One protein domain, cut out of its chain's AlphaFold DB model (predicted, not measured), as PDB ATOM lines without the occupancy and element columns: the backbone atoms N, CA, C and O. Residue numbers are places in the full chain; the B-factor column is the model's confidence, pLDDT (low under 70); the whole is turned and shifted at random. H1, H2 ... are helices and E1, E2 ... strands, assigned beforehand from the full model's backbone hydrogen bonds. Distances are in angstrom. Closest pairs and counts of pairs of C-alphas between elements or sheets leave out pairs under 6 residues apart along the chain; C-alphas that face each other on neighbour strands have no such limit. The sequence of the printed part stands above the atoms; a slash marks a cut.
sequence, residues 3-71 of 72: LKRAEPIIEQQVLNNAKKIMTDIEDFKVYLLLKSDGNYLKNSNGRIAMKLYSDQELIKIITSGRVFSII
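Overview. This is residues 3 to 71 of the 72 residues of an uncharacterized protein of Lactobacillus iners (UniProt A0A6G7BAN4). A small twisted sheet makes the core, with the hairpin of its two longer strands, E2 and E3, and the short E1 and E4 in turn beyond E2; H1 packs across E2 on one face, while H2 continues directly from the end of E3 and sits beside the strands. Residues 19 to 24 after H1 and residues 62 to 67, of which 62 and 63 belong to H2, stick out from this body. The printed part has 69 residues with two named helices and four named strands, in the order E1, H1, E2, E3, H2, E4; the sheet runs E3, E2, E1, E4 and is mixed, and the class is mixed, helices and strands. The whole is compact, with a radius of gyration of the C-alphas of 12.7 A and spans of 33 by 32 by 20 A.

Arrangement. In the sheet, E2, residues 28 to 34, and the edge strand E3, residues 50 to 54, form an antiparallel hairpin at 142 degrees, with N 31 and O 51 at 2.8 A and N 53 and O 29 at 3.0 A, within hydrogen-bond range. On the other side of E2, E1, residues 3 to 5, is antiparallel to it at 132 degrees, with N 32 and O 4 at 2.8 A. The edge strand E4, residues 69 to 71, is parallel to E1 at 40 degrees, with N 71 and O 3 at 2.8 A. The sheet is only just strongly twisted, its C-alphas up to 4.4 A off the best plane. H1, residues 8 to 18, is on the sheet at a height of 8.8 A, over E2 and across the strands, at 68 degrees to E2 on the local plane; 2 of its C-alphas fall on E3, only just too few to be over it. The closest C-alphas of H1 and E2 are those of Glu 11 and Val 30, 5.3 A apart. H2, residues 55 to 63, is on the sheet at a height of 6.2 A but over none of the strands, only just, with 2 of its C-alphas falling on E3. The closest C-alphas of H2 and E2 are those of Asp 55 and Phe 28, 6.7 A apart. These are three layers, helices on both faces of a sheet, though the local plane at H2 leans 83 degrees from the whole sheet's. E3, H2 and E4 form a split strand-helix-strand unit, two strands of one sheet that follow each other among the strands with a helix between, here with E2 and E1 between them in the sheet, and its crossover is right-handed. H1 and H2 are apart. In both helices every O i to N i+4 pair is within hydrogen-bond range.

Along the chain. E2 is 18.8 A long, from C-alpha 28 at (220.270, 171.198, 182.421) to C-alpha 34, and E3 is 13.5 A. E1 begins at C-alpha 3 (229.135, 161.244, 177.079), and E4 ends at C-alpha 71 (234.806, 163.162, 178.414). H1 measures 14.9 A and H2 12.2 A.

Size, cuts and confidence. The C-alphas of Thr 23 and Asp 37 are the two farthest apart, at 35.4 A. The printed part has no cut; the link from E2 to E3, residues 35 to 49, is long. The mean pLDDT of the printed part is 91.3, and no printed residue is under 70.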
ATOM      1  N   LEU A   3     229.709 159.943 177.388       92.69
ATOM      2  CA  LEU A   3     229.135 161.244 177.079       92.69
ATOM      3  C   LEU A   3     230.249 162.254 176.838       92.69
ATOM      4  O   LEU A   3     231.244 162.247 177.555       92.69
ATOM      5  N   LYS A   4     230.037 163.159 175.887       94.25
ATOM      6  CA  LYS A   4     230.845 164.370 175.731       94.25
ATOM      7  C   LYS A   4     229.959 165.581 175.951       94.25
ATOM      8  O   LYS A   4     228.845 165.607 175.420       94.25
ATOM      9  N   ARG A   5     230.404 166.560 176.740       94.88
ATOM     10  CA  ARG A   5     229.627 167.795 176.901       94.88
ATOM     11  C   ARG A   5     229.566 168.525 175.560       94.88
ATOM     12  O   ARG A   5     230.545 168.565 174.822       94.88
ATOM     13  N   ALA A   6     228.390 169.024 175.202       95.38
ATOM     14  CA  ALA A   6     228.240 169.785 173.976       95.38
ATOM     15  C   ALA A   6     228.971 171.129 174.096       95.38
ATOM     16  O   ALA A   6     228.973 171.755 175.152       95.38
ATOM     17  N   GLU A   7     229.545 171.585 172.984       95.44
ATOM     18  CA  GLU A   7     230.104 172.935 172.885       95.44
ATOM     19  C   GLU A   7     229.042 173.988 173.243       95.44
ATOM     20  O   GLU A   7     227.871 173.801 172.880       95.44
ATOM     21  N   PRO A   8     229.415 175.126 173.860       95.19
ATOM     22  CA  PRO A   8     228.460 176.125 174.349       95.19
ATOM     23  C   PRO A   8     227.428 176.577 173.307       95.19
ATOM     24  O   PRO A   8     226.256 176.766 173.625       95.19
ATOM     25  N   ILE A   9     227.836 176.699 172.040       96.19
ATOM     26  CA  ILE A   9     226.947 177.099 170.939       96.19
ATOM     27  C   ILE A   9     225.857 176.044 170.698       96.19
ATOM     28  O   ILE A   9     224.686 176.389 170.530       96.19
ATOM     29  N   ILE A  10     226.227 174.761 170.698       94.56
ATOM     30  CA  ILE A  10     225.291 173.648 170.502       94.56
ATOM     31  C   ILE A  10     224.399 173.505 171.738       94.56
ATOM     32  O   ILE A  10     223.181 173.379 171.599       94.56
ATOM     33  N   GLU A  11     224.990 173.568 172.935       95.50
ATOM     34  CA  GLU A  11     224.269 173.507 174.210       95.50
ATOM     35  C   GLU A  11     223.181 174.588 174.264       95.50
ATOM     36  O   GLU A  11     222.005 174.268 174.436       95.50
ATOM     37  N   GLN A  12     223.528 175.846 173.980       94.81
ATOM     38  CA  GLN A  12     222.572 176.953 173.993       94.81
ATOM     39  C   GLN A  12     221.444 176.776 172.967       94.81
ATOM     40  O   GLN A  12     220.281 177.046 173.274       94.81
ATOM     41  N   GLN A  13     221.753 176.315 171.750       94.75
ATOM     42  CA  GLN A  13     220.739 176.065 170.721       94.75
ATOM     43  C   GLN A  13     219.740 174.987 171.154       94.75
ATOM     44  O   GLN A  13     218.529 175.145 170.966       94.75
ATOM     45  N   VAL A  14     220.233 173.896 171.738       94.12
ATOM     46  CA  VAL A  14     219.391 172.796 172.215       94.12
ATOM     47  C   VAL A  14     218.564 173.236 173.421       94.12
ATOM     48  O   VAL A  14     217.353 173.016 173.414       94.12
ATOM     49  N   LEU A  15     219.161 173.922 174.399       94.69
ATOM     50  CA  LEU A  15     218.445 174.444 175.568       94.69
ATOM     51  C   LEU A  15     217.353 175.441 175.159       94.69
ATOM     52  O   LEU A  15     216.220 175.323 175.613       94.69
ATOM     53  N   ASN A  16     217.625 176.361 174.229       93.62
ATOM     54  CA  ASN A  16     216.612 177.297 173.722       93.62
ATOM     55  C   ASN A  16     215.419 176.582 173.068       93.62
ATOM     56  O   ASN A  16     214.281 177.040 173.180       93.62
ATOM     57  N   ASN A  17     215.657 175.461 172.383       92.81
ATOM     58  CA  ASN A  17     214.578 174.644 171.837       92.81
ATOM     59  C   ASN A  17     213.842 173.859 172.928       92.81
ATOM     60  O   ASN A  17     212.620 173.763 172.870       92.81
ATOM     61  N   ALA A  18     214.557 173.356 173.937       92.94
ATOM     62  CA  ALA A  18     213.971 172.671 175.082       92.94
ATOM     63  C   ALA A  18     213.036 173.583 175.897       92.94
ATOM     64  O   ALA A  18     211.955 173.132 176.270       92.94
ATOM     65  N   LYS A  19     213.372 174.875 176.075       92.94
ATOM     66  CA  LYS A  19     212.523 175.874 176.774       92.94
ATOM     67  C   LYS A  19     211.123 176.027 176.184       92.94
ATOM     68  O   LYS A  19     210.215 176.495 176.859       92.94
ATOM     69  N   LYS A  20     210.930 175.652 174.916       92.06
ATOM     70  CA  LYS A  20     209.616 175.701 174.256       92.06
ATOM     71  C   LYS A  20     208.666 174.603 174.745       92.06
ATOM     72  O   LYS A  20     207.480 174.669 174.451       92.06
ATOM     73  N   ILE A  21     209.196 173.580 175.419       91.25
ATOM     74  CA  ILE A  21     208.476 172.356 175.793       91.25
ATOM     75  C   ILE A  21     208.600 172.081 177.300       91.25
ATOM     76  O   ILE A  21     207.682 171.531 177.898       91.25
ATOM     77  N   MET A  22     209.717 172.472 177.920       87.81
ATOM     78  CA  MET A  22     210.006 172.288 179.344       87.81
ATOM     79  C   MET A  22     210.214 173.650 180.011       87.81
ATOM     80  O   MET A  22     210.963 174.480 179.500       87.81
ATOM     81  N   THR A  23     209.549 173.882 181.145       79.62
ATOM     82  CA  THR A  23     209.563 175.172 181.857       79.62
ATOM     83  C   THR A  23     210.751 175.354 182.793       79.62
ATOM     84  O   THR A  23     211.134 176.490 183.045       79.62
ATOM     85  N   ASP A  24     211.340 174.266 183.284       85.06
ATOM     86  CA  ASP A  24     212.451 174.302 184.233       85.06
ATOM     87  C   ASP A  24     213.651 173.559 183.645       85.06
ATOM     88  O   ASP A  24     213.649 172.330 183.559       85.06
ATOM     89  N   ILE A  25     214.615 174.323 183.120       88.50
ATOM     90  CA  ILE A  25     215.827 173.775 182.498       88.50
ATOM     91  C   ILE A  25     217.118 174.494 182.918       88.50
ATOM     92  O   ILE A  25     218.127 174.381 182.222       88.50
ATOM     93  N   GLU A  26     217.093 175.298 183.985       86.38
ATOM     94  CA  GLU A  26     218.245 176.138 184.357       86.38
ATOM     95  C   GLU A  26     219.497 175.324 184.702       86.38
ATOM     96  O   GLU A  26     220.609 175.757 184.401       86.38
ATOM     97  N   ASP A  27     219.328 174.133 185.274       91.81
ATOM     98  CA  ASP A  27     220.419 173.242 185.670       91.81
ATOM     99  C   ASP A  27     220.759 172.174 184.616       91.81
ATOM    100  O   ASP A  27     221.679 171.368 184.809       91.81
ATOM    101  N   PHE A  28     220.054 172.173 183.480       95.19
ATOM    102  CA  PHE A  28     220.270 171.198 182.421       95.19
ATOM    103  C   PHE A  28     221.491 171.530 181.571       95.19
ATOM    104  O   PHE A  28     221.721 172.661 181.147       95.19
ATOM    105  N   LYS A  29     222.237 170.480 181.240       95.00
ATOM    106  CA  LYS A  29     223.377 170.498 180.324       95.00
ATOM    107  C   LYS A  29     223.134 169.524 179.182       95.00
ATOM    108  O   LYS A  29     222.364 168.565 179.310       95.00
ATOM    109  N   VAL A  30     223.780 169.770 178.048       95.88
ATOM    110  CA  VAL A  30     223.581 168.975 176.833       95.88
ATOM    111  C   VAL A  30     224.790 168.082 176.614       95.88
ATOM    112  O   VAL A  30     225.929 168.536 176.580       95.88
ATOM    113  N   TYR A  31     224.530 166.794 176.420       95.12
ATOM    114  CA  TYR A  31     225.559 165.785 176.222       95.12
ATOM    115  C   TYR A  31     225.371 165.065 174.896       95.12
ATOM    116  O   TYR A  31     224.280 164.593 174.570       95.12
ATOM    117  N   LEU A  32     226.461 164.942 174.146       95.06
ATOM    118  CA  LEU A  32     226.557 164.127 172.946       95.06
ATOM    119  C   LEU A  32     226.813 162.676 173.357       95.06
ATOM    120  O   LEU A  32     227.685 162.402 174.184       95.06
ATOM    121  N   LEU A  33     226.059 161.740 172.781       93.50
ATOM    122  CA  LEU A  33     226.240 160.319 173.059       93.50
ATOM    123  C   LEU A  33     227.348 159.761 172.178       93.50
ATOM    124  O   LEU A  33     227.339 159.942 170.959       93.50
ATOM    125  N   LEU A  34     228.261 159.025 172.798       93.44
ATOM    126  CA  LEU A  34     229.340 158.331 172.116       93.44
ATOM    127  C   LEU A  34     229.124 156.816 172.169       93.44
ATOM    128  O   LEU A  34     228.570 156.259 173.123       93.44
ATOM    129  N   LYS A  35     229.587 156.148 171.119       92.12
ATOM    130  CA  LYS A  35     229.811 154.707 171.082       92.12
ATOM    131  C   LYS A  35     231.026 154.353 171.946       92.12
ATOM    132  O   LYS A  35     231.793 155.221 172.350       92.12
ATOM    133  N   SER A  36     231.211 153.063 172.217       89.12
ATOM    134  CA  SER A  36     232.329 152.556 173.028       89.12
ATOM    135  C   SER A  36     233.714 152.830 172.433       89.12
ATOM    136  O   SER A  36     234.690 152.823 173.169       89.12
ATOM    137  N   ASP A  37     233.799 153.064 171.124       90.38
ATOM    138  CA  ASP A  37     235.024 153.412 170.394       90.38
ATOM    139  C   ASP A  37     235.327 154.927 170.400       90.38
ATOM    140  O   ASP A  37     236.266 155.366 169.745       90.38
ATOM    141  N   GLY A  38     234.525 155.736 171.105       88.50
ATOM    142  CA  GLY A  38     234.665 157.194 171.170       88.50
ATOM    143  C   GLY A  38     234.014 157.953 170.008       88.50
ATOM    144  O   GLY A  38     233.933 159.180 170.058       88.50
ATOM    145  N   ASN A  39     233.487 157.265 168.989       92.69
ATOM    146  CA  ASN A  39     232.777 157.915 167.888       92.69
ATOM    147  C   ASN A  39     231.369 158.359 168.301       92.69
ATOM    148  O   ASN A  39     230.707 157.721 169.119       92.69
ATOM    149  N   TYR A  40     230.845 159.408 167.664       94.12
ATOM    150  CA  TYR A  40     229.477 159.866 167.911       94.12
ATOM    151  C   TYR A  40     228.435 158.797 167.566       94.12
ATOM    152  O   TYR A  40     228.420 158.225 166.468       94.12
ATOM    153  N   LEU A  41     227.504 158.578 168.490       94.75
ATOM    154  CA  LEU A  41     226.292 157.826 168.225       94.75
ATOM    155  C   LEU A  41     225.398 158.662 167.302       94.75
ATOM    156  O   LEU A  41     225.106 159.819 167.597       94.75
ATOM    157  N   LYS A  42     224.962 158.081 166.184       94.44
ATOM    158  CA  LYS A  42     224.097 158.742 165.200       94.44
ATOM    159  C   LYS A  42     222.765 158.006 165.083       94.44
ATOM    160  O   LYS A  42     222.734 156.782 165.179       94.44
ATOM    161  N   ASN A  43     221.682 158.748 164.872       87.62
ATOM    162  CA  ASN A  43     220.383 158.172 164.531       87.62
ATOM    163  C   ASN A  43     220.332 157.735 163.052       87.62
ATOM    164  O   ASN A  43     221.277 157.963 162.294       87.62
ATOM    165  N   SER A  44     219.214 157.139 162.628       90.00
ATOM    166  CA  SER A  44     218.993 156.666 161.249       90.00
ATOM    167  C   SER A  44     219.159 157.751 160.180       90.00
ATOM    168  O   SER A  44     219.462 157.442 159.035       90.00
ATOM    169  N   ASN A  45     219.006 159.023 160.557       92.88
ATOM    170  CA  ASN A  45     219.123 160.174 159.661       92.88
ATOM    171  C   ASN A  45     220.533 160.797 159.710       92.88
ATOM    172  O   ASN A  45     220.731 161.926 159.266       92.88
ATOM    173  N   GLY A  46     221.504 160.107 160.318       91.81
ATOM    174  CA  GLY A  46     222.898 160.541 160.421       91.81
ATOM    175  C   GLY A  46     223.162 161.653 161.442       91.81
ATOM    176  O   GLY A  46     224.304 162.101 161.557       91.81
ATOM    177  N   ARG A  47     222.153 162.095 162.203       92.25
ATOM    178  CA  ARG A  47     222.306 163.148 163.220       92.25
ATOM    179  C   ARG A  47     222.856 162.574 164.516       92.25
ATOM    180  O   ARG A  47     222.481 161.471 164.905       92.25
ATOM    181  N   ILE A  48     223.706 163.340 165.193       93.81
ATOM    182  CA  ILE A  48     224.297 162.949 166.475       93.81
ATOM    183  C   ILE A  48     223.197 162.866 167.538       93.81
ATOM    184  O   ILE A  48     222.373 163.771 167.671       93.81
ATOM    185  N   ALA A  49     223.176 161.758 168.272       93.56
ATOM    186  CA  ALA A  49     222.283 161.564 169.397       93.56
ATOM    187  C   ALA A  49     222.738 162.435 170.572       93.56
ATOM    188  O   ALA A  49     223.916 162.454 170.932       93.56
ATOM    189  N   MET A  50     221.787 163.141 171.175       93.62
ATOM    190  CA  MET A  50     222.028 164.047 172.292       93.62
ATOM    191  C   MET A  50     221.077 163.725 173.430       93.62
ATOM    192  O   MET A  50     219.977 163.215 173.204       93.62
ATOM    193  N   LYS A  51     221.492 164.052 174.648       92.81
ATOM    194  CA  LYS A  51     220.647 163.944 175.825       92.81
ATOM    195  C   LYS A  51     220.864 165.132 176.746       92.81
ATOM    196  O   LYS A  51     221.978 165.623 176.895       92.81
ATOM    197  N   LEU A  52     219.760 165.589 177.310       94.00
ATOM    198  CA  LEU A  52     219.706 166.604 178.346       94.00
ATOM    199  C   LEU A  52     219.831 165.892 179.689       94.00
ATOM    200  O   LEU A  52     219.169 164.873 179.894       94.00
ATOM    201  N   TYR A  53     220.691 166.407 180.557       93.69
ATOM    202  CA  TYR A  53     220.768 165.961 181.940       93.69
ATOM    203  C   TYR A  53     220.820 167.159 182.867       93.69
ATOM    204  O   TYR A  53     221.614 168.073 182.635       93.69
ATOM    205  N   SER A  54     220.021 167.115 183.925       93.75
ATOM    206  CA  SER A  54     220.201 167.994 185.072       93.75
ATOM    207  C   SER A  54     221.372 167.529 185.945       93.75
ATOM    208  O   SER A  54     221.808 166.370 185.878       93.75
ATOM    209  N   ASP A  55     221.873 168.410 186.809       91.56
ATOM    210  CA  ASP A  55     222.943 168.050 187.747       91.56
ATOM    211  C   ASP A  55     222.516 166.930 188.701       91.56
ATOM    212  O   ASP A  55     223.290 166.011 188.988       91.56
ATOM    213  N   GLN A  56     221.254 166.934 189.131       92.25
ATOM    214  CA  GLN A  56     220.717 165.871 189.980       92.25
ATOM    215  C   GLN A  56     220.662 164.521 189.257       92.25
ATOM    216  O   GLN A  56     220.954 163.484 189.860       92.25
ATOM    217  N   GLU A  57     220.287 164.505 187.977       91.88
ATOM    218  CA  GLU A  57     220.275 163.279 187.176       91.88
ATOM    219  C   GLU A  57     221.686 162.724 186.980       91.88
ATOM    220  O   GLU A  57     221.890 161.515 187.118       91.88
ATOM    221  N   LEU A  58     222.672 163.589 186.725       89.94
ATOM    222  CA  LEU A  58     224.074 163.181 186.625       89.94
ATOM    223  C   LEU A  58     224.580 162.577 187.928       89.94
ATOM    224  O   LEU A  58     225.155 161.489 187.902       89.94
ATOM    225  N   ILE A  59     224.319 163.223 189.066       91.00
ATOM    226  CA  ILE A  59     224.709 162.704 190.383       91.00
ATOM    227  C   ILE A  59     224.081 161.328 190.620       91.00
ATOM    228  O   ILE A  59     224.775 160.397 191.035       91.00
ATOM    229  N   LYS A  60     222.792 161.154 190.302       92.31
ATOM    230  CA  LYS A  60     222.116 159.849 190.399       92.31
ATOM    231  C   LYS A  60     222.772 158.796 189.510       92.31
ATOM    232  O   LYS A  60     222.939 157.662 189.943       92.31
ATOM    233  N   ILE A  61     223.166 159.142 188.284       89.31
ATOM    234  CA  ILE A  61     223.843 158.202 187.380       89.31
ATOM    235  C   ILE A  61     225.210 157.807 187.941       89.31
ATOM    236  O   ILE A  61     225.494 156.612 188.024       89.31
ATOM    237  N   ILE A  62     226.015 158.780 188.372       85.88
ATOM    238  CA  ILE A  62     227.354 158.558 188.937       85.88
ATOM    239  C   ILE A  62     227.275 157.659 190.175       85.88
ATOM    240  O   ILE A  62     228.053 156.720 190.318       85.88
ATOM    241  N   THR A  63     226.296 157.899 191.045       90.12
ATOM    242  CA  THR A  63     226.123 157.143 192.297       90.12
ATOM    243  C   THR A  63     225.390 155.812 192.123       90.12
ATOM    244  O   THR A  63     225.415 154.981 193.025       90.12
ATOM    245  N   SER A  64     224.780 155.549 190.960       91.69
ATOM    246  CA  SER A  64     224.028 154.309 190.707       91.69
ATOM    247  C   SER A  64     224.889 153.049 190.546       91.69
ATOM    248  O   SER A  64     224.343 151.961 190.366       91.69
ATOM    249  N   GLY A  65     226.221 153.175 190.518       83.44
ATOM    250  CA  GLY A  65     227.143 152.072 190.221       83.44
ATOM    251  C   GLY A  65     227.153 151.637 188.748       83.44
ATOM    252  O   GLY A  65     227.872 150.709 188.381       83.44
ATOM    253  N   ARG A  66     226.378 152.297 187.874       83.56
ATOM    254  CA  ARG A  66     226.405 152.054 186.426       83.56
ATOM    255  C   ARG A  66     227.671 152.646 185.815       83.56
ATOM    256  O   ARG A  66     227.999 153.801 186.063       83.56
ATOM    257  N   VAL A  67     228.325 151.887 184.933       79.44
ATOM    258  CA  VAL A  67     229.514 152.360 184.208       79.44
ATOM    259  C   VAL A  67     229.158 153.558 183.323       79.44
ATOM    260  O   VAL A  67     228.415 153.460 182.334       79.44
ATOM    261  N   PHE A  68     229.729 154.699 183.678       82.25
ATOM    262  CA  PHE A  68     229.453 156.001 183.100       82.25
ATOM    263  C   PHE A  68     230.741 156.821 183.071       82.25
ATOM    264  O   PHE A  68     231.525 156.763 184.011       82.25
ATOM    265  N   SER A  69     230.959 157.572 181.992       83.31
ATOM    266  CA  SER A  69     232.080 158.505 181.900       83.31
ATOM    267  C   SER A  69     231.675 159.720 181.082       83.31
ATOM    268  O   SER A  69     231.024 159.590 180.039       83.31
ATOM    269  N   ILE A  70     232.094 160.884 181.566       84.00
ATOM    270  CA  ILE A  70     232.039 162.156 180.850       84.00
ATOM    271  C   ILE A  70     233.449 162.428 180.340       84.00
ATOM    272  O   ILE A  70     234.415 162.222 181.071       84.00
ATOM    273  N   ILE A  71     233.553 162.818 179.080       83.94
ATOM    274  CA  ILE A  71     234.806 163.162 178.414       83.94
ATOM    275  C   ILE A  71     234.718 164.637 178.021       83.94
ATOM    276  O   ILE A  71     233.677 165.054 177.498       83.94
TER     277      ILE A  71